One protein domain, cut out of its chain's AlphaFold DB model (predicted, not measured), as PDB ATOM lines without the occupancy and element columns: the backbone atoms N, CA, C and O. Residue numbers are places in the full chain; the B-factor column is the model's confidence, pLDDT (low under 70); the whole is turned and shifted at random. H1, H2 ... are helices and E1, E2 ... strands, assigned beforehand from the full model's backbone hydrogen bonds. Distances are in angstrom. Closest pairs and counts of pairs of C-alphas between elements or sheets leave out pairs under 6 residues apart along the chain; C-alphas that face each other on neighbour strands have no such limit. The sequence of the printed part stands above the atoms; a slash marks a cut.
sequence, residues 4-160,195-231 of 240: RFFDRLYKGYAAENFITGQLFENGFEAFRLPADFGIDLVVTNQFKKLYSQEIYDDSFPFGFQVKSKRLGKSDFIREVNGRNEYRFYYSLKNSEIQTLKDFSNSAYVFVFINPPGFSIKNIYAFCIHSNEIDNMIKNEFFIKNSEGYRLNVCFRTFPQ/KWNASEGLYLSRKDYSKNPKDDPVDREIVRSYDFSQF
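This is residues 4 to 160 and 195 to 231 of the 240 residues of an uncharacterized protein of Calothrix sp. NIES-2100 (UniProt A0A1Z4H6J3). Two strongly twisted sheets stand partly face to face as a sandwich, their strands crossed at 66 degrees, and one of them, E1 E2 E3 E6 E7, curls round the long helix H1. H3 and H4 pack together on the same face of the sheet E1 E2 E3 E6 E7, H3 over E6, while residues 50 to 56, of which 50 to 52 belong to H2, stick out. The 194 printed residues are of mixed class, with named elements in the order H1 E1 E2 H2 E3 E4 E5 H3 E6 E7 H4 E8 E9 E10 E11. The whole is compact, with a radius of gyration of the C-alphas of 17.7 A and spans of 56 by 37 by 36 A.

Start at H1, residues 4 to 25, which is on the mixed sheet of E1, 29 to 32, E2, 41 to 44, E3, 62 to 70, E6, 106 to 113, and E7, 123 to 129, in that order; the closest C-alphas of H1 and E3 are those of Gly 12 and Ser 68, 5.9 A apart. Within hydrogen-bond range, look for N 31 and O 42, 2.8 A, in the hairpin E1 and E2; N 43 and O 62, 2.8 A, between antiparallel E2 and E3; N 67 and O 109, 2.9 A, between parallel E3 and E6; and N 110 and O 126, 2.8 A, in the hairpin E6 and E7. H2, residues 46 to 52, is not on this sheet. The branched sheet holds E4, 76 to 80, E5, 83 to 93, E8, 142 to 144, E9, 148 to 156, E10, 201 to 206, and E11, 218 to 220, its neighbours antiparallel. E5 lies on one side of E9, with N 88 and O 153 at 3.0 A; E8, with N 150 and O 143 at 2.8 A, and E10, with N 203 and O 154 at 2.8 A, lie on the other side. E4 pairs with E5 through N 77 and O 85, 2.9 A, and E11 with E10 through N 206 and O 218, 3.0 A; both pairs are hairpins. Between the sheets, the closest C-alphas of E3 and E5 are those of Lys 67 and Tyr 90, 6.9 A. H3, residues 94 to 102, and H4, residues 130 to 138, touch at Leu 100 and Ser 130, their closest C-alphas, 5.6 A, at a steep tilt of 52 degrees, opposite ways. Each O i to N i+4 pair is within hydrogen-bond range in H1, H2 and H3; in H4, 3 of 5 are.

Find C-alpha 4 at (20.021, -24.532, -9.972), from which H1 runs 31.6 A. E5 spans 32.0 A, E9 26.6 A and E3 25.6 A. E11 ends at C-alpha 220, (13.716, -41.096, -37.030).

Residues 161 to 194 are not printed, and C-alphas 160 and 195 are 7.8 A apart across the cut. The link E10 to E11 is long. Confidence is under 70 at residues 53 to 56, 116 to 118, 209 and 211 to 215.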
ATOM      1  N   ARG A   4      20.143 -23.668  -8.788       82.50
ATOM      2  CA  ARG A   4      20.021 -24.532  -9.972       82.50
ATOM      3  C   ARG A   4      20.038 -26.014  -9.614       82.50
ATOM      4  O   ARG A   4      19.448 -26.804 -10.345       82.50
ATOM      5  N   PHE A   5      20.698 -26.399  -8.521       82.94
ATOM      6  CA  PHE A   5      20.672 -27.778  -8.036       82.94
ATOM      7  C   PHE A   5      19.262 -28.154  -7.572       82.94
ATOM      8  O   PHE A   5      18.697 -29.121  -8.077       82.94
ATOM      9  N   PHE A   6      18.661 -27.346  -6.693       84.00
ATOM     10  CA  PHE A   6      17.298 -27.591  -6.214       84.00
ATOM     11  C   PHE A   6      16.275 -27.545  -7.347       84.00
ATOM     12  O   PHE A   6      15.418 -28.417  -7.427       84.00
ATOM     13  N   ASP A   7      16.394 -26.592  -8.270       83.62
ATOM     14  CA  ASP A   7      15.510 -26.511  -9.435       83.62
ATOM     15  C   ASP A   7      15.575 -27.782 -10.307       83.62
ATOM     16  O   ASP A   7      14.541 -28.303 -10.721       83.62
ATOM     17  N   ARG A   8      16.769 -28.348 -10.538       83.62
ATOM     18  CA  ARG A   8      16.914 -29.643 -11.231       83.62
ATOM     19  C   ARG A   8      16.292 -30.791 -10.435       83.62
ATOM     20  O   ARG A   8      15.595 -31.611 -11.026       83.62
ATOM     21  N   LEU A   9      16.512 -30.823  -9.123       84.62
ATOM     22  CA  LEU A   9      15.989 -31.860  -8.235       84.62
ATOM     23  C   LEU A   9      14.453 -31.881  -8.228       84.62
ATOM     24  O   LEU A   9      13.847 -32.912  -8.503       84.62
ATOM     25  N   TYR A  10      13.815 -30.729  -8.008       85.62
ATOM     26  CA  TYR A  10      12.353 -30.622  -7.996       85.62
ATOM     27  C   TYR A  10      11.729 -30.913  -9.367       85.62
ATOM     28  O   TYR A  10      10.625 -31.451  -9.433       85.62
ATOM     29  N   LYS A  11      12.428 -30.620 -10.473       86.31
ATOM     30  CA  LYS A  11      11.996 -31.033 -11.820       86.31
ATOM     31  C   LYS A  11      12.031 -32.549 -12.004       86.31
ATOM     32  O   LYS A  11      11.103 -33.090 -12.598       86.31
ATOM     33  N   GLY A  12      13.066 -33.217 -11.489       88.62
ATOM     34  CA  GLY A  12      13.126 -34.681 -11.420       88.62
ATOM     35  C   GLY A  12      11.918 -35.245 -10.676       88.62
ATOM     36  O   GLY A  12      11.151 -36.020 -11.239       88.62
ATOM     37  N   TYR A  13      11.659 -34.717  -9.480       90.00
ATOM     38  CA  TYR A  13      10.545 -35.162  -8.640       90.00
ATOM     39  C   TYR A  13       9.180 -34.922  -9.279       90.00
ATOM     40  O   TYR A  13       8.282 -35.745  -9.138       90.00
ATOM     41  N   ALA A  14       8.995 -33.809  -9.990       90.44
ATOM     42  CA  ALA A  14       7.754 -33.551 -10.711       90.44
ATOM     43  C   ALA A  14       7.512 -34.592 -11.819       90.44
ATOM     44  O   ALA A  14       6.380 -35.030 -12.001       90.44
ATOM     45  N   ALA A  15       8.562 -35.006 -12.534       93.06
ATOM     46  CA  ALA A  15       8.458 -36.043 -13.555       93.06
ATOM     47  C   ALA A  15       8.161 -37.421 -12.949       93.06
ATOM     48  O   ALA A  15       7.262 -38.100 -13.429       93.06
ATOM     49  N   GLU A  16       8.849 -37.806 -11.872       94.69
ATOM     50  CA  GLU A  16       8.561 -39.049 -11.141       94.69
ATOM     51  C   GLU A  16       7.109 -39.091 -10.652       94.69
ATOM     52  O   GLU A  16       6.404 -40.062 -10.899       94.69
ATOM     53  N   ASN A  17       6.625 -38.011 -10.026       94.06
ATOM     54  CA  ASN A  17       5.240 -37.928  -9.556       94.06
ATOM     55  C   ASN A  17       4.225 -37.973 -10.704       94.06
ATOM     56  O   ASN A  17       3.157 -38.556 -10.540       94.06
ATOM     57  N   PHE A  18       4.547 -37.387 -11.862       94.19
ATOM     58  CA  PHE A  18       3.711 -37.508 -13.053       94.19
ATOM     59  C   PHE A  18       3.580 -38.976 -13.487       94.19
ATOM     60  O   PHE A  18       2.459 -39.449 -13.655       94.19
ATOM     61  N   ILE A  19       4.693 -39.712 -13.591       96.44
ATOM     62  CA  ILE A  19       4.673 -41.141 -13.947       96.44
ATOM     63  C   ILE A  19       3.913 -41.966 -12.905       96.44
ATOM     64  O   ILE A  19       3.040 -42.752 -13.261       96.44
ATOM     65  N   THR A  20       4.178 -41.741 -11.618       96.81
ATOM     66  CA  THR A  20       3.459 -42.384 -10.512       96.81
ATOM     67  C   THR A  20       1.949 -42.140 -10.590       96.81
ATOM     68  O   THR A  20       1.172 -43.079 -10.455       96.81
ATOM     69  N   GLY A  21       1.522 -40.903 -10.865       95.62
ATOM     70  CA  GLY A  21       0.108 -40.567 -11.047       95.62
ATOM     71  C   GLY A  21      -0.527 -41.319 -12.217       95.62
ATOM     72  O   GLY A  21      -1.590 -41.909 -12.051       95.62
ATOM     73  N   GLN A  22       0.154 -41.373 -13.368       95.50
ATOM     74  CA  GLN A  22      -0.308 -42.136 -14.535       95.50
ATOM     75  C   GLN A  22      -0.437 -43.640 -14.239       95.50
ATOM     76  O   GLN A  22      -1.382 -44.280 -14.691       95.50
ATOM     77  N   LEU A  23       0.477 -44.218 -13.458       96.06
ATOM     78  CA  LEU A  23       0.413 -45.628 -13.060       96.06
ATOM     79  C   LEU A  23      -0.746 -45.903 -12.089       96.06
ATOM     80  O   LEU A  23      -1.488 -46.867 -12.288       96.06
ATOM     81  N   PHE A  24      -0.954 -45.034 -11.094       95.00
ATOM     82  CA  PHE A  24      -2.078 -45.151 -10.161       95.00
ATOM     83  C   PHE A  24      -3.436 -45.011 -10.857       95.00
ATOM     84  O   PHE A  24      -4.340 -45.793 -10.566       95.00
ATOM     85  N   GLU A  25      -3.576 -44.078 -11.806       93.88
ATOM     86  CA  GLU A  25      -4.793 -43.929 -12.622       93.88
ATOM     87  C   GLU A  25      -5.154 -45.223 -13.370       93.88
ATOM     88  O   GLU A  25      -6.331 -45.503 -13.587       93.88
ATOM     89  N   ASN A  26      -4.156 -46.049 -13.696       91.62
ATOM     90  CA  ASN A  26      -4.322 -47.330 -14.384       91.62
ATOM     91  C   ASN A  26      -4.280 -48.548 -13.435       91.62
ATOM     92  O   ASN A  26      -4.207 -49.702 -13.872       91.62
ATOM     93  N   GLY A  27      -4.376 -48.313 -12.122       90.38
ATOM     94  CA  GLY A  27      -4.513 -49.352 -11.101       90.38
ATOM     95  C   GLY A  27      -3.234 -50.140 -10.818       90.38
ATOM     96  O   GLY A  27      -3.322 -51.325 -10.497       90.38
ATOM     97  N   PHE A  28      -2.066 -49.523 -10.984       93.06
ATOM     98  CA  PHE A  28      -0.778 -50.085 -10.574       93.06
ATOM     99  C   PHE A  28      -0.251 -49.352  -9.349       93.06
ATOM    100  O   PHE A  28      -0.381 -48.132  -9.264       93.06
ATOM    101  N   GLU A  29       0.368 -50.070  -8.411       94.00
ATOM    102  CA  GLU A  29       1.036 -49.413  -7.292       94.00
ATOM    103  C   GLU A  29       2.452 -49.011  -7.699       94.00
ATOM    104  O   GLU A  29       3.180 -49.830  -8.250       94.00
ATOM    105  N   ALA A  30       2.865 -47.774  -7.425       95.25
ATOM    106  CA  ALA A  30       4.209 -47.300  -7.733       95.25
ATOM    107  C   ALA A  30       4.882 -46.708  -6.492       95.25
ATOM    108  O   ALA A  30       4.321 -45.862  -5.792       95.25
ATOM    109  N   PHE A  31       6.110 -47.148  -6.236       94.06
ATOM    110  CA  PHE A  31       6.904 -46.787  -5.071       94.06
ATOM    111  C   PHE A  31       8.205 -46.152  -5.524       94.06
ATOM    112  O   PHE A  31       8.971 -46.740  -6.285       94.06
ATOM    113  N   ARG A  32       8.480 -44.955  -5.022       92.38
ATOM    114  CA  ARG A  32       9.767 -44.314  -5.241       92.38
ATOM    115  C   ARG A  32      10.820 -44.916  -4.315       92.38
ATOM    116  O   ARG A  32      10.585 -45.029  -3.111       92.38
ATOM    117  N   LEU A  33      11.988 -45.245  -4.857       86.25
ATOM    118  CA  LEU A  33      13.094 -45.738  -4.044       86.25
ATOM    119  C   LEU A  33      13.771 -44.586  -3.271       86.25
ATOM    120  O   LEU A  33      13.968 -43.495  -3.814       86.25
ATOM    121  N   PRO A  34      14.129 -44.793  -1.990       74.06
ATOM    122  CA  PRO A  34      14.752 -43.759  -1.162       74.06
ATOM    123  C   PRO A  34      16.214 -43.472  -1.541       74.06
ATOM    124  O   PRO A  34      16.746 -42.433  -1.150       74.06
ATOM    125  N   ALA A  35      16.862 -44.368  -2.290       73.94
ATOM    126  CA  ALA A  35      18.240 -44.232  -2.747       73.94
ATOM    127  C   ALA A  35      18.344 -44.480  -4.261       73.94
ATOM    128  O   ALA A  35      17.606 -45.295  -4.812       73.94
ATOM    129  N   ASP A  36      19.268 -43.766  -4.911       72.12
ATOM    130  CA  ASP A  36      19.540 -43.862  -6.350       72.12
ATOM    131  C   ASP A  36      20.368 -45.123  -6.640       72.12
ATOM    132  O   ASP A  36      21.599 -45.114  -6.572       72.12
ATOM    133  N   PHE A  37      19.677 -46.228  -6.922       81.25
ATOM    134  CA  PHE A  37      20.283 -47.483  -7.379       81.25
ATOM    135  C   PHE A  37      20.273 -47.617  -8.912       81.25
ATOM    136  O   PHE A  37      20.496 -48.707  -9.439       81.25
ATOM    137  N   GLY A  38      20.001 -46.532  -9.647       87.06
ATOM    138  CA  GLY A  38      19.733 -46.593 -11.087       87.06
ATOM    139  C   GLY A  38      18.329 -47.097 -11.443       87.06
ATOM    140  O   GLY A  38      18.098 -47.458 -12.595       87.06
ATOM    141  N   ILE A  39      17.416 -47.117 -10.464       93.06
ATOM    142  CA  ILE A  39      15.961 -47.242 -10.622       93.06
ATOM    143  C   ILE A  39      15.327 -46.188  -9.711       93.06
ATOM    144  O   ILE A  39      15.644 -46.134  -8.523       93.06
ATOM    145  N   ASP A  40      14.421 -45.376 -10.248       94.44
ATOM    146  CA  ASP A  40      13.748 -44.316  -9.489       94.44
ATOM    147  C   ASP A  40      12.408 -44.804  -8.915       94.44
ATOM    148  O   ASP A  40      12.067 -44.503  -7.767       94.44
ATOM    149  N   LEU A  41      11.654 -45.586  -9.698       95.75
ATOM    150  CA  LEU A  41      10.340 -46.118  -9.327       95.75
ATOM    151  C   LEU A  41      10.304 -47.641  -9.465       95.75
ATOM    152  O   LEU A  41      10.788 -48.191 -10.452       95.75
ATOM    153  N   VAL A  42       9.656 -48.307  -8.516       95.25
ATOM    154  CA  VAL A  42       9.288 -49.723  -8.587       95.25
ATOM    155  C   VAL A  42       7.774 -49.827  -8.608       95.25
ATOM    156  O   VAL A  42       7.094 -49.278  -7.746       95.25
ATOM    157  N   VAL A  43       7.252 -50.534  -9.598       95.44
ATOM    158  CA  VAL A  43       5.827 -50.705  -9.846       95.44
ATOM    159  C   VAL A  43       5.434 -52.140  -9.541       95.44
ATOM    160  O   VAL A  43       6.167 -53.073  -9.874       95.44
ATOM    161  N   THR A  44       4.276 -52.321  -8.922       93.12
ATOM    162  CA  THR A  44       3.667 -53.621  -8.653       93.12
ATOM    163  C   THR A  44       2.237 -53.665  -9.191       93.12
ATOM    164  O   THR A  44       1.643 -52.645  -9.546       93.12
ATOM    165  N   ASN A  45       1.694 -54.875  -9.275       89.88
ATOM    166  CA  ASN A  45       0.290 -55.152  -9.578       89.88
ATOM    167  C   ASN A  45      -0.368 -55.951  -8.436       89.88
ATOM    168  O   ASN A  45      -1.259 -56.774  -8.665       89.88
ATOM    169  N   GLN A  46       0.113 -55.757  -7.205       85.12
ATOM    170  CA  GLN A  46      -0.158 -56.655  -6.085       85.12
ATOM    171  C   GLN A  46      -1.644 -56.671  -5.727       85.12
ATOM    172  O   GLN A  46      -2.182 -57.738  -5.433       85.12
ATOM    173  N   PHE A  47      -2.329 -55.526  -5.789       82.50
ATOM    174  CA  PHE A  47      -3.767 -55.468  -5.560       82.50
ATOM    175  C   PHE A  47      -4.515 -56.266  -6.629       82.50
ATOM    176  O   PHE A  47      -5.272 -57.165  -6.286       82.50
ATOM    177  N   LYS A  48      -4.246 -56.041  -7.923       81.00
ATOM    178  CA  LYS A  48      -4.884 -56.810  -9.011       81.00
ATOM    179  C   LYS A  48      -4.679 -58.320  -8.832       81.00
ATOM    180  O   LYS A  48      -5.652 -59.067  -8.905       81.00
ATOM    181  N   LYS A  49      -3.459 -58.744  -8.488       79.25
ATOM    182  CA  LYS A  49      -3.109 -60.148  -8.216       79.25
ATOM    183  C   LYS A  49      -3.893 -60.760  -7.050       79.25
ATOM    184  O   LYS A  49      -4.300 -61.913  -7.129       79.25
ATOM    185  N   LEU A  50      -4.117 -60.006  -5.970       79.75
ATOM    186  CA  LEU A  50      -4.892 -60.488  -4.819       79.75
ATOM    187  C   LEU A  50      -6.368 -60.741  -5.163       79.75
ATOM    188  O   LEU A  50      -6.971 -61.641  -4.583       79.75
ATOM    189  N   TYR A  51      -6.942 -59.971  -6.092       75.75
ATOM    190  CA  TYR A  51      -8.363 -60.068  -6.447       75.75
ATOM    191  C   TYR A  51      -8.653 -60.961  -7.661       75.75
ATOM    192  O   TYR A  51      -9.757 -61.496  -7.740       75.75
ATOM    193  N   SER A  52      -7.717 -61.136  -8.601       71.19
ATOM    194  CA  SER A  52      -7.992 -61.849  -9.860       71.19
ATOM    195  C   SER A  52      -7.877 -63.375  -9.783       71.19
ATOM    196  O   SER A  52      -8.351 -64.046 -10.691       71.19
ATOM    197  N   GLN A  53      -7.265 -63.942  -8.732       63.84
ATOM    198  CA  GLN A  53      -6.905 -65.375  -8.645       63.84
ATOM    199  C   GLN A  53      -6.056 -65.896  -9.828       63.84
ATOM    200  O   GLN A  53      -5.836 -67.103  -9.944       63.84
ATOM    201  N   GLU A  54      -5.561 -65.013 -10.700       61.69
ATOM    202  CA  GLU A  54      -4.770 -65.389 -11.868       61.69
ATOM    203  C   GLU A  54      -3.312 -65.707 -11.509       61.69
ATOM    204  O   GLU A  54      -2.771 -65.300 -10.474       61.69
ATOM    205  N   ILE A  55      -2.689 -66.486 -12.395       60.34
ATOM    206  CA  ILE A  55      -1.311 -66.973 -12.304       60.34
ATOM    207  C   ILE A  55      -0.327 -65.793 -12.278       60.34
ATOM    208  O   ILE A  55      -0.584 -64.718 -12.811       60.34
ATOM    209  N   TYR A  56       0.807 -66.026 -11.619       56.72
ATOM    210  CA  TYR A  56       1.942 -65.123 -11.454       56.72
ATOM    211  C   TYR A  56       2.282 -64.339 -12.741       56.72
ATOM    212  O   TYR A  56       2.663 -64.928 -13.747       56.72
ATOM    213  N   ASP A  57       2.142 -63.011 -12.693       70.81
ATOM    214  CA  ASP A  57       2.581 -62.103 -13.756       70.81
ATOM    215  C   ASP A  57       4.074 -61.800 -13.576       70.81
ATOM    216  O   ASP A  57       4.462 -61.032 -12.690       70.81
ATOM    217  N   ASP A  58       4.902 -62.422 -14.416       75.44
ATOM    218  CA  ASP A  58       6.357 -62.248 -14.423       75.44
ATOM    219  C   ASP A  58       6.791 -60.834 -14.823       75.44
ATOM    220  O   ASP A  58       7.978 -60.537 -14.752       75.44
ATOM    221  N   SER A  59       5.872 -59.943 -15.211       83.88
ATOM    222  CA  SER A  59       6.179 -58.540 -15.525       83.88
ATOM    223  C   SER A  59       6.452 -57.695 -14.273       83.88
ATOM    224  O   SER A  59       6.906 -56.558 -14.400       83.88
ATOM    225  N   PHE A  60       6.180 -58.221 -13.069       89.94
ATOM    226  CA  PHE A  60       6.265 -57.483 -11.808       89.94
ATOM    227  C   PHE A  60       7.196 -58.147 -10.775       89.94
ATOM    228  O   PHE A  60       7.226 -59.372 -10.668       89.94
ATOM    229  N   PRO A  61       7.923 -57.360  -9.953       92.38
ATOM    230  CA  PRO A  61       7.976 -55.896  -9.943       92.38
ATOM    231  C   PRO A  61       8.648 -55.321 -11.199       92.38
ATOM    232  O   PRO A  61       9.520 -55.959 -11.785       92.38
ATOM    233  N   PHE A  62       8.240 -54.113 -11.592       95.56
ATOM    234  CA  PHE A  62       8.759 -53.420 -12.772       95.56
ATOM    235  C   PHE A  62       9.483 -52.130 -12.380       95.56
ATOM    236  O   PHE A  62       8.960 -51.336 -11.602       95.56
ATOM    237  N   GLY A  63      10.675 -51.891 -12.918       95.81
ATOM    238  CA  GLY A  63      11.513 -50.740 -12.580       95.81
ATOM    239  C   GLY A  63      11.467 -49.641 -13.637       95.81
ATOM    240  O   GLY A  63      11.663 -49.902 -14.820       95.81
ATOM    241  N   PHE A  64      11.296 -48.386 -13.227       97.19
ATOM    242  CA  PHE A  64      11.502 -47.234 -14.104       97.19
ATOM    243  C   PHE A  64      12.698 -46.405 -13.650       97.19
ATOM    244  O   PHE A  64      12.756 -45.959 -12.504       97.19
ATOM    245  N   GLN A  65      13.605 -46.119 -14.584       96.88
ATOM    246  CA  GLN A  65      14.558 -45.019 -14.458       96.88
ATOM    247  C   GLN A  65      14.003 -43.799 -15.203       96.88
ATOM    248  O   GLN A  65      13.853 -43.808 -16.428       96.88
ATOM    249  N   VAL A  66      13.710 -42.734 -14.469       96.44
ATOM    250  CA  VAL A  66      13.092 -41.507 -14.968       96.44
ATOM    251  C   VAL A  66      14.170 -40.519 -15.409       96.44
ATOM    252  O   VAL A  66      15.104 -40.184 -14.681       96.44
ATOM    253  N   LYS A  67      14.023 -39.987 -16.622       96.56
ATOM    254  CA  LYS A  67      14.819 -38.864 -17.131       96.56
ATOM    255  C   LYS A  67      13.897 -37.720 -17.499       96.56
ATOM    256  O   LYS A  67      12.933 -37.919 -18.228       96.56
ATOM    257  N   SER A  68      14.193 -36.510 -17.028       94.94
ATOM    258  CA  SER A  68      13.324 -35.350 -17.241       94.94
ATOM    259  C   SER A  68      14.028 -34.164 -17.901       94.94
ATOM    260  O   SER A  68      15.211 -33.904 -17.676       94.94
ATOM    261  N   LYS A  69      13.290 -33.427 -18.740       93.19
ATOM    262  CA  LYS A  69      13.753 -32.192 -19.387       93.19
ATOM    263  C   LYS A  69      12.615 -31.178 -19.477       93.19
ATOM    264  O   LYS A  69      11.557 -31.447 -20.027       93.19
ATOM    265  N   ARG A  70      12.840 -29.957 -18.996       91.25
ATOM    266  CA  ARG A  70      11.948 -28.827 -19.291       91.25
ATOM    267  C   ARG A  70      12.506 -28.079 -20.491       91.25
ATOM    268  O   ARG A  70      13.658 -27.646 -20.426       91.25
ATOM    269  N   LEU A  71      11.719 -27.954 -21.558       91.12
ATOM    270  CA  LEU A  71      12.161 -27.249 -22.757       91.12
ATOM    271  C   LEU A  71      12.248 -25.748 -22.471       91.12
ATOM    272  O   LEU A  71      11.406 -25.178 -21.772       91.12
ATOM    273  N   GLY A  72      13.296 -25.115 -22.979       87.44
ATOM    274  CA  GLY A  72      13.532 -23.682 -22.897       87.44
ATOM    275  C   GLY A  72      13.691 -23.050 -24.276       87.44
ATOM    276  O   GLY A  72      13.691 -23.727 -25.302       87.44
ATOM    277  N   LYS A  73      13.881 -21.726 -24.299       86.31
ATOM    278  CA  LYS A  73      14.115 -20.975 -25.546       86.31
ATOM    279  C   LYS A  73      15.331 -21.485 -26.326       86.31
ATOM    280  O   LYS A  73      15.317 -21.433 -27.543       86.31
ATOM    281  N   SER A  74      16.356 -21.984 -25.636       88.56
ATOM    282  CA  SER A  74      17.563 -22.541 -26.259       88.56
ATOM    283  C   SER A  74      17.340 -23.884 -26.952       88.56
ATOM    284  O   SER A  74      18.156 -24.264 -27.778       88.56
ATOM    285  N   ASP A  75      16.285 -24.620 -26.587       91.50
ATOM    286  CA  ASP A  75      15.956 -25.893 -27.233       91.50
ATOM    287  C   ASP A  75      15.103 -25.659 -28.501       91.50
ATOM    288  O   ASP A  75      14.979 -26.557 -29.326       91.50
ATOM    289  N   PHE A  76      14.512 -24.467 -28.675       90.69
ATOM    290  CA  PHE A  76      13.749 -24.095 -29.871       90.69
ATOM    291  C   PHE A  76      14.687 -23.805 -31.044       90.69
ATOM    292  O   PHE A  76      15.599 -22.987 -30.932       90.69
ATOM    293  N   ILE A  77      14.428 -24.446 -32.182       88.50
ATOM    294  CA  ILE A  77      15.241 -24.281 -33.389       88.50
ATOM    295  C   ILE A  77      14.564 -23.334 -34.373       88.50
ATOM    296  O   ILE A  77      15.172 -22.372 -34.836       88.50
ATOM    297  N   ARG A  78      13.316 -23.636 -34.739       84.94
ATOM    298  CA  ARG A  78      12.571 -22.905 -35.769       84.94
ATOM    299  C   ARG A  78      11.097 -23.276 -35.761       84.94
ATOM    300  O   ARG A  78      10.712 -24.339 -35.272       84.94
ATOM    301  N   GLU A  79      10.302 -22.436 -36.410       81.88
ATOM    302  CA  GLU A  79       8.943 -22.765 -36.814       81.88
ATOM    303  C   GLU A  79       8.939 -23.218 -38.284       81.88
ATOM    304  O   GLU A  79       9.449 -22.519 -39.160       81.88
ATOM    305  N   VAL A  80       8.380 -24.396 -38.575       73.56
ATOM    306  CA  VAL A  80       8.203 -24.899 -39.948       73.56
ATOM    307  C   VAL A  80       6.753 -25.311 -40.139       73.56
ATOM    308  O   VAL A  80       6.256 -26.204 -39.457       73.56
ATOM    309  N   ASN A  81       6.065 -24.689 -41.099       77.06
ATOM    310  CA  ASN A  81       4.667 -24.987 -41.429       77.06
ATOM    311  C   ASN A  81       3.697 -24.878 -40.230       77.06
ATOM    312  O   ASN A  81       2.738 -25.649 -40.144       77.06
ATOM    313  N   GLY A  82       3.920 -23.914 -39.329       78.62
ATOM    314  CA  GLY A  82       3.117 -23.726 -38.114       78.62
ATOM    315  C   GLY A  82       3.476 -24.681 -36.973       78.62
ATOM    316  O   GLY A  82       2.710 -24.817 -36.025       78.62
ATOM    317  N   ARG A  83       4.603 -25.400 -37.070       85.81
ATOM    318  CA  ARG A  83       5.101 -26.295 -36.019       85.81
ATOM    319  C   ARG A  83       6.382 -25.740 -35.428       85.81
ATOM    320  O   ARG A  83       7.362 -25.581 -36.156       85.81
ATOM    321  N   ASN A  84       6.405 -25.554 -34.115       88.12
ATOM    322  CA  ASN A  84       7.650 -25.333 -33.390       88.12
ATOM    323  C   ASN A  84       8.429 -26.649 -33.319       88.12
ATOM    324  O   ASN A  84       7.877 -27.665 -32.883       88.12
ATOM    325  N   GLU A  85       9.690 -26.614 -33.752       91.25
ATOM    326  CA  GLU A  85      10.659 -27.703 -33.627       91.25
ATOM    327  C   GLU A  85      11.610 -27.419 -32.458       91.25
ATOM    328  O   GLU A  85      12.245 -26.361 -32.402       91.25
ATOM    329  N   TYR A  86      11.723 -28.390 -31.555       92.75
ATOM    330  CA  TYR A  86      12.632 -28.375 -30.416       92.75
ATOM    331  C   TYR A  86      13.648 -29.506 -30.540       92.75
ATOM    332  O   TYR A  86      13.275 -30.632 -30.868       92.75
ATOM    333  N   ARG A  87      14.916 -29.233 -30.228       94.00
ATOM    334  CA  ARG A  87      15.979 -30.239 -30.143       94.00
ATOM    335  C   ARG A  87      16.641 -30.190 -28.780       94.00
ATOM    336  O   ARG A  87      17.025 -29.130 -28.298       94.00
ATOM    337  N   PHE A  88      16.775 -31.353 -28.165       95.19
ATOM    338  CA  PHE A  88      17.355 -31.506 -26.838       95.19
ATOM    339  C   PHE A  88      17.933 -32.910 -26.686       95.19
ATOM    340  O   PHE A  88      17.872 -33.730 -27.602       95.19
ATOM    341  N   TYR A  89      18.525 -33.190 -25.529       95.81
ATOM    342  CA  TYR A  89      19.057 -34.510 -25.239       95.81
ATOM    343  C   TYR A  89      18.850 -34.907 -23.782       95.81
ATOM    344  O   TYR A  89      18.706 -34.051 -22.903       95.81
ATOM    345  N   TYR A  90      18.902 -36.214 -23.548       96.69
ATOM    346  CA  TYR A  90      19.045 -36.816 -22.231       96.69
ATOM    347  C   TYR A  90      20.440 -37.411 -22.076       96.69
ATOM    348  O   TYR A  90      20.975 -38.018 -23.007       96.69
ATOM    349  N   SER A  91      21.017 -37.236 -20.891       95.62
ATOM    350  CA  SER A  91      22.240 -37.929 -20.489       95.62
ATOM    351  C   SER A  91      21.876 -39.232 -19.785       95.62
ATOM    352  O   SER A  91      21.040 -39.232 -18.881       95.62
ATOM    353  N   LEU A  92      22.519 -40.320 -20.200       96.19
ATOM    354  CA  LEU A  92      22.341 -41.669 -19.671       96.19
ATOM    355  C   LEU A  92      23.671 -42.121 -19.074       96.19
ATOM    356  O   LEU A  92      24.672 -42.169 -19.794       96.19
ATOM    357  N   LYS A  93      23.708 -42.431 -17.776       95.00
ATOM    358  CA  LYS A  93      24.948 -42.904 -17.144       95.00
ATOM    359  C   LYS A  93      25.165 -44.379 -17.467       95.00
ATOM    360  O   LYS A  93      24.212 -45.151 -17.525       95.00
ATOM    361  N   ASN A  94      26.427 -44.796 -17.591       94.31
ATOM    362  CA  ASN A  94      26.753 -46.217 -17.781       94.31
ATOM    363  C   ASN A  94      26.203 -47.110 -16.660       94.31
ATOM    364  O   ASN A  94      25.732 -48.205 -16.942       94.31
ATOM    365  N   SER A  95      26.235 -46.638 -15.410       93.00
ATOM    366  CA  SER A  95      25.706 -47.387 -14.265       93.00
ATOM    367  C   SER A  95      24.205 -47.652 -14.391       93.00
ATOM    368  O   SER A  95      23.767 -48.756 -14.118       93.00
ATOM    369  N   GLU A  96      23.431 -46.672 -14.863       94.12
ATOM    370  CA  GLU A  96      21.980 -46.805 -15.057       94.12
ATOM    371  C   GLU A  96      21.660 -47.795 -16.180       94.12
ATOM    372  O   GLU A  96      20.783 -48.640 -16.035       94.12
ATOM    373  N   ILE A  97      22.406 -47.727 -17.287       94.25
ATOM    374  CA  ILE A  97      22.271 -48.685 -18.389       94.25
ATOM    375  C   ILE A  97      22.560 -50.101 -17.902       94.25
ATOM    376  O   ILE A  97      21.819 -51.017 -18.242       94.25
ATOM    377  N   GLN A  98      23.620 -50.278 -17.112       94.06
ATOM    378  CA  GLN A  98      23.968 -51.582 -16.566       94.06
ATOM    379  C   GLN A  98      22.861 -52.102 -15.640       94.06
ATOM    380  O   GLN A  98      22.372 -53.204 -15.866       94.06
ATOM    381  N   THR A  99      22.383 -51.281 -14.697       94.38
ATOM    382  CA  THR A  99      21.262 -51.636 -13.812       94.38
ATOM    383  C   THR A  99      20.028 -52.078 -14.600       94.38
ATOM    384  O   THR A  99      19.446 -53.116 -14.294       94.38
ATOM    385  N   LEU A 100      19.626 -51.329 -15.633       94.25
ATOM    386  CA  LEU A 100      18.450 -51.673 -16.440       94.25
ATOM    387  C   LEU A 100      18.652 -52.952 -17.260       94.25
ATOM    388  O   LEU A 100      17.705 -53.699 -17.467       94.25
ATOM    389  N   LYS A 101      19.876 -53.226 -17.725       92.81
ATOM    390  CA  LYS A 101      20.193 -54.485 -18.416       92.81
ATOM    391  C   LYS A 101      20.167 -55.688 -17.473       92.81
ATOM    392  O   LYS A 101      19.747 -56.761 -17.894       92.81
ATOM    393  N   ASP A 102      20.592 -55.502 -16.227       92.19
ATOM    394  CA  ASP A 102      20.597 -56.554 -15.206       92.19
ATOM    395  C   ASP A 102      19.189 -56.819 -14.647       92.19
ATOM    396  O   ASP A 102      18.880 -57.935 -14.230       92.19
ATOM    397  N   PHE A 103      18.308 -55.813 -14.680       89.69
ATOM    398  CA  PHE A 103      16.917 -55.925 -14.255       89.69
ATOM    399  C   PHE A 103      15.966 -55.957 -15.461       89.69
ATOM    400  O   PHE A 103      15.492 -54.924 -15.931       89.69
ATOM    401  N   SER A 104      15.669 -57.157 -15.971       85.00
ATOM    402  CA  SER A 104      14.939 -57.349 -17.238       85.00
ATOM    403  C   SER A 104      13.555 -56.697 -17.283       85.00
ATOM    404  O   SER A 104      13.151 -56.229 -18.344       85.00
ATOM    405  N   ASN A 105      12.852 -56.603 -16.153       93.81
ATOM    406  CA  ASN A 105      11.553 -55.933 -16.054       93.81
ATOM    407  C   ASN A 105      11.747 -54.455 -15.750       93.81
ATOM    408  O   ASN A 105      11.449 -53.980 -14.653       93.81
ATOM    409  N   SER A 106      12.326 -53.730 -16.697       95.88
ATOM    410  CA  SER A 106      12.590 -52.318 -16.493       95.88
ATOM    411  C   SER A 106      12.586 -51.511 -17.775       95.88
ATOM    412  O   SER A 106      12.681 -52.039 -18.882       95.88
ATOM    413  N   ALA A 107      12.461 -50.199 -17.624       97.31
ATOM    414  CA  ALA A 107      12.530 -49.266 -18.731       97.31
ATOM    415  C   ALA A 107      13.137 -47.931 -18.304       97.31
ATOM    416  O   ALA A 107      12.965 -47.463 -17.174       97.31
ATOM    417  N   TYR A 108      13.757 -47.254 -19.265       97.62
ATOM    418  CA  TYR A 108      13.846 -45.805 -19.193       97.62
ATOM    419  C   TYR A 108      12.481 -45.194 -19.503       97.62
ATOM    420  O   TYR A 108      11.841 -45.565 -20.490       97.62
ATOM    421  N   VAL A 109      12.092 -44.190 -18.721       97.69
ATOM    422  CA  VAL A 109      10.984 -43.290 -19.049       97.69
ATOM    423  C   VAL A 109      11.504 -41.865 -19.189       97.69
ATOM    424  O   VAL A 109      12.088 -41.280 -18.276       97.69
ATOM    425  N   PHE A 110      11.307 -41.300 -20.374       97.94
ATOM    426  CA  PHE A 110      11.778 -39.976 -20.746       97.94
ATOM    427  C   PHE A 110      10.620 -38.999 -20.722       97.94
ATOM    428  O   PHE A 110       9.746 -39.059 -21.579       97.94
ATOM    429  N   VAL A 111      10.633 -38.084 -19.760       96.38
ATOM    430  CA  VAL A 111       9.612 -37.056 -19.581       96.38
ATOM    431  C   VAL A 111      10.145 -35.718 -20.072       96.38
ATOM    432  O   VAL A 111      11.244 -35.295 -19.698       96.38
ATOM    433  N   PHE A 112       9.382 -35.001 -20.887       94.25
ATOM    434  CA  PHE A 112       9.670 -33.600 -21.170       94.25
ATOM    435  C   PHE A 112       8.435 -32.718 -21.100       94.25
ATOM    436  O   PHE A 112       7.312 -33.158 -21.318       94.25
ATOM    437  N   ILE A 113       8.667 -31.449 -20.766       90.75
ATOM    438  CA  ILE A 113       7.611 -30.458 -20.566       90.75
ATOM    439  C   ILE A 113       7.793 -29.329 -21.573       90.75
ATOM    440  O   ILE A 113       8.829 -28.653 -21.560       90.75
ATOM    441  N   ASN A 114       6.777 -29.110 -22.406       85.44
ATOM    442  CA  ASN A 114       6.734 -28.029 -23.383       85.44
ATOM    443  C   ASN A 114       6.119 -26.741 -22.773       85.44
ATOM    444  O   ASN A 114       5.006 -26.775 -22.253       85.44
ATOM    445  N   PRO A 115       6.804 -25.585 -22.783       75.25
ATOM    446  CA  PRO A 115       6.232 -24.310 -22.333       75.25
ATOM    447  C   PRO A 115       5.045 -23.829 -23.199       75.25
ATOM    448  O   PRO A 115       4.978 -24.200 -24.367       75.25
ATOM    449  N   PRO A 116       4.165 -22.931 -22.692       55.94
ATOM    450  CA  PRO A 116       4.234 -22.229 -21.412       55.94
ATOM    451  C   PRO A 116       3.174 -22.729 -20.415       55.94
ATOM    452  O   PRO A 116       2.081 -22.184 -20.322       55.94
ATOM    453  N   GLY A 117       3.493 -23.741 -19.611       53.53
ATOM    454  CA  GLY A 117       2.685 -24.054 -18.429       53.53
ATOM    455  C   GLY A 117       2.780 -25.506 -17.994       53.53
ATOM    456  O   GLY A 117       2.882 -26.399 -18.832       53.53
ATOM    457  N   PHE A 118       2.719 -25.728 -16.678       56.12
ATOM    458  CA  PHE A 118       2.462 -27.043 -16.087       56.12
ATOM    459  C   PHE A 118       0.977 -27.377 -16.264       56.12
ATOM    460  O   PHE A 118       0.174 -27.272 -15.346       56.12
ATOM    461  N   SER A 119       0.607 -27.715 -17.494       72.94
ATOM    462  CA  SER A 119      -0.622 -28.440 -17.790       72.94
ATOM    463  C   SER A 119      -0.216 -29.857 -18.154       72.94
ATOM    464  O   SER A 119       0.774 -30.027 -18.864       72.94
ATOM    465  N   ILE A 120      -0.977 -30.861 -17.717       72.81
ATOM    466  CA  ILE A 120      -0.754 -32.264 -18.109       72.81
ATOM    467  C   ILE A 120      -0.678 -32.396 -19.638       72.81
ATOM    468  O   ILE A 120       0.140 -33.148 -20.148       72.81
ATOM    469  N   LYS A 121      -1.428 -31.566 -20.378       79.81
ATOM    470  CA  LYS A 121      -1.421 -31.521 -21.852       79.81
ATOM    471  C   LYS A 121      -0.076 -31.127 -22.473       79.81
ATOM    472  O   LYS A 121       0.102 -31.292 -23.670       79.81
ATOM    473  N   ASN A 122       0.834 -30.575 -21.677       86.56
ATOM    474  CA  ASN A 122       2.158 -30.132 -22.102       86.56
ATOM    475  C   ASN A 122       3.276 -31.062 -21.611       86.56
ATOM    476  O   ASN A 122       4.456 -30.733 -21.775       86.56
ATOM    477  N   ILE A 123       2.925 -32.166 -20.946       91.00
ATOM    478  CA  ILE A 123       3.867 -33.163 -20.453       91.00
ATOM    479  C   ILE A 123       3.810 -34.354 -21.400       91.00
ATOM    480  O   ILE A 123       2.751 -34.918 -21.652       91.00
ATOM    481  N   TYR A 124       4.971 -34.738 -21.907       93.38
ATOM    482  CA  TYR A 124       5.129 -35.857 -22.817       93.38
ATOM    483  C   TYR A 124       6.044 -36.873 -22.162       93.38
ATOM    484  O   TYR A 124       7.059 -36.502 -21.572       93.38
ATOM    485  N   ALA A 125       5.703 -38.148 -22.293       95.94
ATOM    486  CA  ALA A 125       6.550 -39.248 -21.872       95.94
ATOM    487  C   ALA A 125       6.702 -40.247 -23.013       95.94
ATOM    488  O   ALA A 125       5.745 -40.485 -23.742       95.94
ATOM    489  N   PHE A 126       7.878 -40.839 -23.167       97.06
ATOM    490  CA  PHE A 126       8.079 -42.028 -23.992       97.06
ATOM    491  C   PHE A 126       9.004 -42.997 -23.263       97.06
ATOM    492  O   PHE A 126       9.804 -42.584 -22.419       97.06
ATOM    493  N   CYS A 127       8.894 -44.279 -23.587       97.25
ATOM    494  CA  CYS A 127       9.604 -45.333 -22.877       97.25
ATOM    495  C   CYS A 127      10.542 -46.096 -23.809       97.25
ATOM    496  O   CYS A 127      10.244 -46.284 -24.989       97.25
ATOM    497  N   ILE A 128      11.660 -46.560 -23.257       97.31
ATOM    498  CA  ILE A 128      12.549 -47.537 -23.888       97.31
ATOM    499  C   ILE A 128      12.718 -48.673 -22.889       97.31
ATOM    500  O   ILE A 128      13.344 -48.487 -21.844       97.31
ATOM    501  N   HIS A 129      12.133 -49.825 -23.205       97.12
ATOM    502  CA  HIS A 129      12.257 -51.022 -22.383       97.12
ATOM    503  C   HIS A 129      13.712 -51.526 -22.380       97.12
ATOM    504  O   HIS A 129      14.449 -51.334 -23.350       97.12
ATOM    505  N   SER A 130      14.140 -52.152 -21.284       96.19
ATOM    506  CA  SER A 130      15.510 -52.638 -21.068       96.19
ATOM    507  C   SER A 130      16.020 -53.530 -22.206       96.19
ATOM    508  O   SER A 130      17.149 -53.375 -22.667       96.19
ATOM    509  N   ASN A 131      15.159 -54.410 -22.725       95.62
ATOM    510  CA  ASN A 131      15.446 -55.291 -23.862       95.62
ATOM    511  C   ASN A 131      15.772 -54.553 -25.180       95.62
ATOM    512  O   ASN A 131      16.398 -55.144 -26.058       95.62
ATOM    513  N   GLU A 132      15.399 -53.279 -25.329       96.38
ATOM    514  CA  GLU A 132      15.717 -52.469 -26.510       96.38
ATOM    515  C   GLU A 132      17.032 -51.691 -26.356       96.38
ATOM    516  O   GLU A 132      17.527 -51.136 -27.334       96.38
ATOM    517  N   ILE A 133      17.649 -51.656 -25.166       96.19
ATOM    518  CA  ILE A 133      18.881 -50.882 -24.917       96.19
ATOM    519  C   ILE A 133      20.000 -51.286 -25.883       96.19
ATOM    520  O   ILE A 133      20.625 -50.420 -26.503       96.19
ATOM    521  N   ASP A 134      20.231 -52.587 -26.068       96.06
ATOM    522  CA  ASP A 134      21.284 -53.067 -26.967       96.06
ATOM    523  C   ASP A 134      20.983 -52.724 -28.432       96.06
ATOM    524  O   ASP A 134      21.894 -52.361 -29.182       96.06
ATOM    525  N   ASN A 135      19.708 -52.726 -28.836       96.06
ATOM    526  CA  ASN A 135      19.303 -52.272 -30.165       96.06
ATOM    527  C   ASN A 135      19.479 -50.753 -30.327       96.06
ATOM    528  O   ASN A 135      19.933 -50.307 -31.383       96.06
ATOM    529  N   MET A 136      19.179 -49.952 -29.301       96.31
ATOM    530  CA  MET A 136      19.393 -48.499 -29.308       96.31
ATOM    531  C   MET A 136      20.874 -48.132 -29.435       96.31
ATOM    532  O   MET A 136      21.207 -47.180 -30.147       96.31
ATOM    533  N   ILE A 137      21.762 -48.894 -28.787       95.56
ATOM    534  CA  ILE A 137      23.219 -48.742 -28.910       95.56
ATOM    535  C   ILE A 137      23.683 -49.190 -30.301       95.56
ATOM    536  O   ILE A 137      24.355 -48.431 -30.994       95.56
ATOM    537  N   LYS A 138      23.282 -50.391 -30.743       94.88
ATOM    538  CA  LYS A 138      23.660 -50.961 -32.048       94.88
ATOM    539  C   LYS A 138      23.270 -50.064 -33.224       94.88
ATOM    540  O   LYS A 138      24.002 -49.998 -34.204       94.88
ATOM    541  N   ASN A 139      22.121 -49.397 -33.134       93.44
ATOM    542  CA  ASN A 139      21.610 -48.503 -34.174       93.44
ATOM    543  C   ASN A 139      22.002 -47.024 -33.963       93.44
ATOM    544  O   ASN A 139      21.450 -46.157 -34.643       93.44
ATOM    545  N   GLU A 140      22.922 -46.740 -33.029       93.19
ATOM    546  CA  GLU A 140      23.474 -45.411 -32.712       93.19
ATOM    547  C   GLU A 140      22.442 -44.328 -32.353       93.19
ATOM    548  O   GLU A 140      22.663 -43.134 -32.563       93.19
ATOM    549  N   PHE A 141      21.318 -44.720 -31.755       95.31
ATOM    550  CA  PHE A 141      20.425 -43.762 -31.099       95.31
ATOM    551  C   PHE A 141      20.929 -43.389 -29.702       95.31
ATOM    552  O   PHE A 141      20.781 -42.245 -29.267       95.31
ATOM    553  N   PHE A 142      21.551 -44.338 -28.997       95.94
ATOM    554  CA  PHE A 142      22.338 -44.050 -27.799       95.94
ATOM    555  C   PHE A 142      23.765 -43.725 -28.237       95.94
ATOM    556  O   PHE A 142      24.564 -44.612 -28.529       95.94
ATOM    557  N   ILE A 143      24.087 -42.433 -28.298       93.38
ATOM    558  CA  ILE A 143      25.385 -41.950 -28.775       93.38
ATOM    559  C   ILE A 143      26.359 -41.904 -27.604       93.38
ATOM    560  O   ILE A 143      26.164 -41.144 -26.655       93.38
ATOM    561  N   LYS A 144      27.418 -42.709 -27.667       93.50
ATOM    562  CA  LYS A 144      28.412 -42.811 -26.594       93.50
ATOM    563  C   LYS A 144      29.102 -41.467 -26.320       93.50
ATOM    564  O   LYS A 144      29.441 -40.730 -27.244       93.50
ATOM    565  N   ASN A 145      29.333 -41.162 -25.046       90.94
ATOM    566  CA  ASN A 145      30.108 -40.018 -24.565       90.94
ATOM    567  C   ASN A 145      31.029 -40.447 -23.398       90.94
ATOM    568  O   ASN A 145      31.137 -41.634 -23.097       90.94
ATOM    569  N   SER A 146      31.726 -39.501 -22.760       89.56
ATOM    570  CA  SER A 146      32.687 -39.790 -21.681       89.56
ATOM    571  C   SER A 146      32.062 -40.371 -20.406       89.56
ATOM    572  O   SER A 146      32.747 -41.063 -19.662       89.56
ATOM    573  N   GLU A 147      30.781 -40.104 -20.146       86.69
ATOM    574  CA  GLU A 147      30.080 -40.469 -18.900       86.69
ATOM    575  C   GLU A 147      29.047 -41.597 -19.101       86.69
ATOM    576  O   GLU A 147      28.485 -42.136 -18.144       86.69
ATOM    577  N   GLY A 148      28.808 -41.979 -20.355       94.81
ATOM    578  CA  GLY A 148      27.837 -42.982 -20.759       94.81
ATOM    579  C   GLY A 148      27.341 -42.716 -22.168       94.81
ATOM    580  O   GLY A 148      28.099 -42.842 -23.132       94.81
ATOM    581  N   TYR A 149      26.069 -42.350 -22.294       96.38
ATOM    582  CA  TYR A 149      25.421 -42.133 -23.582       96.38
ATOM    583  C   TYR A 149      24.571 -40.863 -23.575       96.38
ATOM    584  O   TYR A 149      24.158 -40.343 -22.537       96.38
ATOM    585  N   ARG A 150      24.328 -40.341 -24.771       95.75
ATOM    586  CA  ARG A 150      23.414 -39.242 -25.049       95.75
ATOM    587  C   ARG A 150      22.295 -39.766 -25.937       95.75
ATOM    588  O   ARG A 150      22.572 -40.353 -26.979       95.75
ATOM    589  N   LEU A 151      21.055 -39.493 -25.553       97.25
ATOM    590  CA  LEU A 151      19.889 -39.696 -26.404       97.25
ATOM    591  C   LEU A 151      19.417 -38.339 -26.926       97.25
ATOM    592  O   LEU A 151      18.944 -37.516 -26.143       97.25
ATOM    593  N   ASN A 152      19.556 -38.104 -28.228       96.06
ATOM    594  CA  ASN A 152      19.094 -36.878 -28.872       96.06
ATOM    595  C   ASN A 152      17.629 -37.012 -29.291       96.06
ATOM    596  O   ASN A 152      17.235 -38.019 -29.878       96.06
ATOM    597  N   VAL A 153      16.847 -35.973 -29.014       96.19
ATOM    598  CA  VAL A 153      15.408 -35.931 -29.269       96.19
ATOM    599  C   VAL A 153      15.068 -34.683 -30.071       96.19
ATOM    600  O   VAL A 153      15.513 -33.577 -29.756       96.19
ATOM    601  N   CYS A 154      14.242 -34.871 -31.094       94.19
ATOM    602  CA  CYS A 154      13.608 -33.815 -31.863       94.19
ATOM    603  C   CYS A 154      12.095 -33.911 -31.649       94.19
ATOM    604  O   CYS A 154      11.482 -34.948 -31.905       94.19
ATOM    605  N   PHE A 155      11.489 -32.838 -31.151       93.44
ATOM    606  CA  PHE A 155      10.056 -32.756 -30.902       93.44
ATOM    607  C   PHE A 155       9.439 -31.664 -31.767       93.44
ATOM    608  O   PHE A 155       9.892 -30.518 -31.768       93.44
ATOM    609  N   ARG A 156       8.385 -32.015 -32.499       91.19
ATOM    610  CA  ARG A 156       7.597 -31.092 -33.312       91.19
ATOM    611  C   ARG A 156       6.199 -31.000 -32.739       91.19
ATOM    612  O   ARG A 156       5.463 -31.982 -32.716       91.19
ATOM    613  N   THR A 157       5.838 -29.795 -32.331       88.88
ATOM    614  CA  THR A 157       4.501 -29.500 -31.810       88.88
ATOM    615  C   THR A 157       3.412 -29.714 -32.859       88.88
ATOM    616  O   THR A 157       3.660 -29.742 -34.073       88.88
ATOM    617  N   PHE A 158       2.180 -29.844 -32.375       86.31
ATOM    618  CA  PHE A 158       0.992 -29.816 -33.210       86.31
ATOM    619  C   PHE A 158       0.977 -28.527 -34.056       86.31
ATOM    620  O   PHE A 158       1.276 -27.460 -33.519       86.31
ATOM    621  N   PRO A 159       0.640 -28.576 -35.359       86.56
ATOM    622  CA  PRO A 159       0.651 -27.384 -36.194       86.56
ATOM    623  C   PRO A 159      -0.420 -26.391 -35.740       86.56
ATOM    624  O   PRO A 159      -1.621 -26.651 -35.867       86.56
ATOM    625  N   GLN A 160       0.018 -25.239 -35.253       86.06
ATOM    626  CA  GLN A 160      -0.843 -24.140 -34.848       86.06
ATOM    627  C   GLN A 160      -0.763 -22.994 -35.856       86.06
ATOM    628  O   GLN A 160       0.207 -22.843 -36.599       86.06
ATOM    629  N   LYS A 195      -4.399 -27.832 -38.817       82.56
ATOM    630  CA  LYS A 195      -4.883 -29.090 -39.397       82.56
ATOM    631  C   LYS A 195      -5.356 -30.004 -38.278       82.56
ATOM    632  O   LYS A 195      -4.528 -30.503 -37.531       82.56
ATOM    633  N   TRP A 196      -6.658 -30.263 -38.207       75.88
ATOM    634  CA  TRP A 196      -7.263 -31.088 -37.155       75.88
ATOM    635  C   TRP A 196      -6.809 -32.556 -37.171       75.88
ATOM    636  O   TRP A 196      -6.746 -33.172 -36.118       75.88
ATOM    637  N   ASN A 197      -6.405 -33.079 -38.334       79.94
ATOM    638  CA  ASN A 197      -5.917 -34.459 -38.481       79.94
ATOM    639  C   ASN A 197      -4.386 -34.583 -38.351       79.94
ATOM    640  O   ASN A 197      -3.820 -35.621 -38.688       79.94
ATOM    641  N   ALA A 198      -3.686 -33.510 -37.974       83.00
ATOM    642  CA  ALA A 198      -2.253 -33.589 -37.735       83.00
ATOM    643  C   ALA A 198      -1.958 -34.220 -36.368       83.00
ATOM    644  O   ALA A 198      -2.827 -34.302 -35.510       83.00
ATOM    645  N   SER A 199      -0.710 -34.621 -36.156       83.75
ATOM    646  CA  SER A 199      -0.191 -34.999 -34.846       83.75
ATOM    647  C   SER A 199       1.071 -34.203 -34.524       83.75
ATOM    648  O   SER A 199       1.691 -33.581 -35.408       83.75
ATOM    649  N   GLU A 200       1.433 -34.229 -33.247       88.94
ATOM    650  CA  GLU A 200       2.801 -33.977 -32.805       88.94
ATOM    651  C   GLU A 200       3.730 -35.061 -33.357       88.94
ATOM    652  O   GLU A 200       3.300 -36.178 -33.657       88.94
ATOM    653  N   GLY A 201       5.000 -34.707 -33.529       90.25
ATOM    654  CA  GLY A 201       6.037 -35.625 -33.980       90.25
ATOM    655  C   GLY A 201       7.131 -35.741 -32.932       90.25
ATOM    656  O   GLY A 201       7.660 -34.724 -32.478       90.25
ATOM    657  N   LEU A 202       7.486 -36.970 -32.572       93.50
ATOM    658  CA  LEU A 202       8.572 -37.276 -31.652       93.50
ATOM    659  C   LEU A 202       9.598 -38.147 -32.372       93.50
ATOM    660  O   LEU A 202       9.294 -39.251 -32.810       93.50
ATOM    661  N   TYR A 203      10.819 -37.643 -32.490       94.81
ATOM    662  CA  TYR A 203      11.879 -38.288 -33.247       94.81
ATOM    663  C   TYR A 203      13.110 -38.464 -32.371       94.81
ATOM    664  O   TYR A 203      13.462 -37.579 -31.590       94.81
ATOM    665  N   LEU A 204      13.794 -39.590 -32.545       96.00
ATOM    666  CA  LEU A 204      15.121 -39.811 -31.983       96.00
ATOM    667  C   LEU A 204      16.152 -39.579 -33.079       96.00
ATOM    668  O   LEU A 204      15.947 -39.990 -34.224       96.00
ATOM    669  N   SER A 205      17.245 -38.907 -32.740       93.94
ATOM    670  CA  SER A 205      18.304 -38.620 -33.703       93.94
ATOM    671  C   SER A 205      19.452 -39.616 -33.541       93.94
ATOM    672  O   SER A 205      19.935 -39.824 -32.428       93.94
ATOM    673  N   ARG A 206      19.915 -40.191 -34.654       89.88
ATOM    674  CA  ARG A 206      21.115 -41.044 -34.724       89.88
ATOM    675  C   ARG A 206      22.162 -40.451 -35.662       89.88
ATOM    676  O   ARG A 206      21.870 -39.500 -36.386       89.88
ATOM    677  N   LYS A 207      23.366 -41.018 -35.693       80.38
ATOM    678  CA  LYS A 207      24.385 -40.657 -36.690       80.38
ATOM    679  C   LYS A 207      23.902 -40.967 -38.118       80.38
ATOM    680  O   LYS A 207      23.159 -41.929 -38.329       80.38
ATOM    681  N   ASP A 208      24.297 -40.148 -39.094       77.25
ATOM    682  CA  ASP A 208      24.049 -40.445 -40.508       77.25
ATOM    683  C   ASP A 208      25.015 -41.529 -41.013       77.25
ATOM    684  O   ASP A 208      26.228 -41.431 -40.833       77.25
ATOM    685  N   TYR A 209      24.465 -42.551 -41.670       68.88
ATOM    686  CA  TYR A 209      25.206 -43.649 -42.305       68.88
ATOM    687  C   TYR A 209      25.005 -43.692 -43.822       68.88
ATOM    688  O   TYR A 209      25.305 -44.696 -44.472       68.88
ATOM    689  N   SER A 210      24.427 -42.639 -44.403       72.38
ATOM    690  CA  SER A 210      24.310 -42.528 -45.851       72.38
ATOM    691  C   SER A 210      25.697 -42.556 -46.510       72.38
ATOM    692  O   SER A 210      26.712 -42.281 -45.874       72.38
ATOM    693  N   LYS A 211      25.760 -42.895 -47.807       62.19
ATOM    694  CA  LYS A 211      27.035 -42.955 -48.553       62.19
ATOM    695  C   LYS A 211      27.822 -41.635 -48.510       62.19
ATOM    696  O   LYS A 211      29.034 -41.665 -48.678       62.19
ATOM    697  N   ASN A 212      27.131 -40.519 -48.269       67.81
ATOM    698  CA  ASN A 212      27.694 -39.188 -48.063       67.81
ATOM    699  C   ASN A 212      27.171 -38.648 -46.723       67.81
ATOM    700  O   ASN A 212      26.237 -37.837 -46.733       67.81
ATOM    701  N   PRO A 213      27.708 -39.134 -45.589       64.44
ATOM    702  CA  PRO A 213      27.183 -38.792 -44.281       64.44
ATOM    703  C   PRO A 213      27.332 -37.289 -44.063       64.44
ATOM    704  O   PRO A 213      28.415 -36.728 -44.243       64.44
ATOM    705  N   LYS A 214      26.233 -36.629 -43.707       69.12
ATOM    706  CA  LYS A 214      26.302 -35.256 -43.208       69.12
ATOM    707  C   LYS A 214      26.731 -35.287 -41.744       69.12
ATOM    708  O   LYS A 214      26.423 -36.238 -41.030       69.12
ATOM    709  N   ASP A 215      27.393 -34.226 -41.290       66.75
ATOM    710  CA  ASP A 215      27.717 -34.061 -39.864       66.75
ATOM    711  C   ASP A 215      26.450 -33.946 -38.993       66.75
ATOM    712  O   ASP A 215      26.487 -34.196 -37.787       66.75
ATOM    713  N   ASP A 216      25.311 -33.614 -39.609       72.56
ATOM    714  CA  ASP A 216      24.025 -33.502 -38.933       72.56
ATOM    715  C   ASP A 216      23.398 -34.880 -38.648       72.56
ATOM    716  O   ASP A 216      23.275 -35.716 -39.551       72.56
ATOM    717  N   PRO A 217      22.921 -35.124 -37.414       79.44
ATOM    718  CA  PRO A 217      22.245 -36.364 -37.072       79.44
ATOM    719  C   PRO A 217      20.894 -36.502 -37.795       79.44
ATOM    720  O   PRO A 217      20.196 -35.524 -38.072       79.44
ATOM    721  N   VAL A 218      20.502 -37.746 -38.072       88.69
ATOM    722  CA  VAL A 218      19.268 -38.099 -38.786       88.69
ATOM    723  C   VAL A 218      18.155 -38.398 -37.792       88.69
ATOM    724  O   VAL A 218      18.275 -39.312 -36.976       88.69
ATOM    725  N   ASP A 219      17.047 -37.669 -37.909       91.12
ATOM    726  CA  ASP A 219      15.844 -37.875 -37.101       91.12
ATOM    727  C   ASP A 219      15.014 -39.060 -37.625       91.12
ATOM    728  O   ASP A 219      14.720 -39.148 -38.822       91.12
ATOM    729  N   ARG A 220      14.596 -39.958 -36.728       92.94
ATOM    730  CA  ARG A 220      13.716 -41.096 -37.030       92.94
ATOM    731  C   ARG A 220      12.578 -41.193 -36.017       92.94
ATOM    732  O   ARG A 220      12.792 -41.088 -34.812       92.94
ATOM    733  N   GLU A 221      11.366 -41.414 -36.513       92.81
ATOM    734  CA  GLU A 221      10.154 -41.573 -35.699       92.81
ATOM    735  C   GLU A 221      10.013 -43.028 -35.246       92.81
ATOM    736  O   GLU A 221       9.194 -43.784 -35.760       92.81
ATOM    737  N   ILE A 222      10.889 -43.447 -34.338       90.75
ATOM    738  CA  ILE A 222      10.936 -44.836 -33.853       90.75
ATOM    739  C   ILE A 222      10.253 -45.018 -32.493       90.75
ATOM    740  O   ILE A 222      10.111 -46.138 -32.013       90.75
ATOM    741  N   VAL A 223       9.820 -43.917 -31.879       92.50
ATOM    742  CA  VAL A 223       9.089 -43.883 -30.610       92.50
ATOM    743  C   VAL A 223       7.886 -42.956 -30.736       92.50
ATOM    744  O   VAL A 223       7.839 -42.083 -31.601       92.50
ATOM    745  N   ARG A 224       6.917 -43.133 -29.843       92.25
ATOM    746  CA  ARG A 224       5.751 -42.260 -29.690       92.25
ATOM    747  C   ARG A 224       5.562 -41.937 -28.219       92.25
ATOM    748  O   ARG A 224       6.155 -42.598 -27.363       92.25
ATOM    749  N   SER A 225       4.732 -40.939 -27.932       92.31
ATOM    750  CA  SER A 225       4.263 -40.724 -26.568       92.31
ATOM    751  C   SER A 225       3.639 -42.012 -26.031       92.31
ATOM    752  O   SER A 225       2.848 -42.652 -26.723       92.31
ATOM    753  N   TYR A 226       4.057 -42.413 -24.837       94.69
ATOM    754  CA  TYR A 226       3.632 -43.652 -24.211       94.69
ATOM    755  C   TYR A 226       2.305 -43.443 -23.485       94.69
ATOM    756  O   TYR A 226       2.174 -42.536 -22.664       94.69
ATOM    757  N   ASP A 227       1.335 -44.292 -23.805       94.19
ATOM    758  CA  ASP A 227       0.047 -44.363 -23.129       94.19
ATOM    759  C   ASP A 227       0.157 -45.357 -21.968       94.19
ATOM    760  O   ASP A 227       0.257 -46.566 -22.177       94.19
ATOM    761  N   PHE A 228       0.148 -44.842 -20.738       94.25
ATOM    762  CA  PHE A 228       0.293 -45.658 -19.531       94.25
ATOM    763  C   PHE A 228      -0.893 -46.592 -19.269       94.25
ATOM    764  O   PHE A 228      -0.746 -47.516 -18.472       94.25
ATOM    765  N   SER A 229      -2.022 -46.440 -19.973       93.12
ATOM    766  CA  SER A 229      -3.096 -47.443 -19.942       93.12
ATOM    767  C   SER A 229      -2.703 -48.769 -20.593       93.12
ATOM    768  O   SER A 229      -3.303 -49.801 -20.304       93.12
ATOM    769  N   GLN A 230      -1.667 -48.756 -21.439       93.19
ATOM    770  CA  GLN A 230      -1.123 -49.949 -22.085       93.19
ATOM    771  C   GLN A 230      -0.066 -50.657 -21.232       93.19
ATOM    772  O   GLN A 230       0.389 -51.732 -21.606       93.19
ATOM    773  N   PHE A 231       0.355 -50.085 -20.102       93.25
ATOM    774  CA  PHE A 231       1.340 -50.715 -19.222       93.25
ATOM    775  C   PHE A 231       0.791 -52.044 -18.650       93.25
ATOM    776  O   PHE A 231      -0.374 -52.077 -18.245       93.25
TER     777      PHE A 231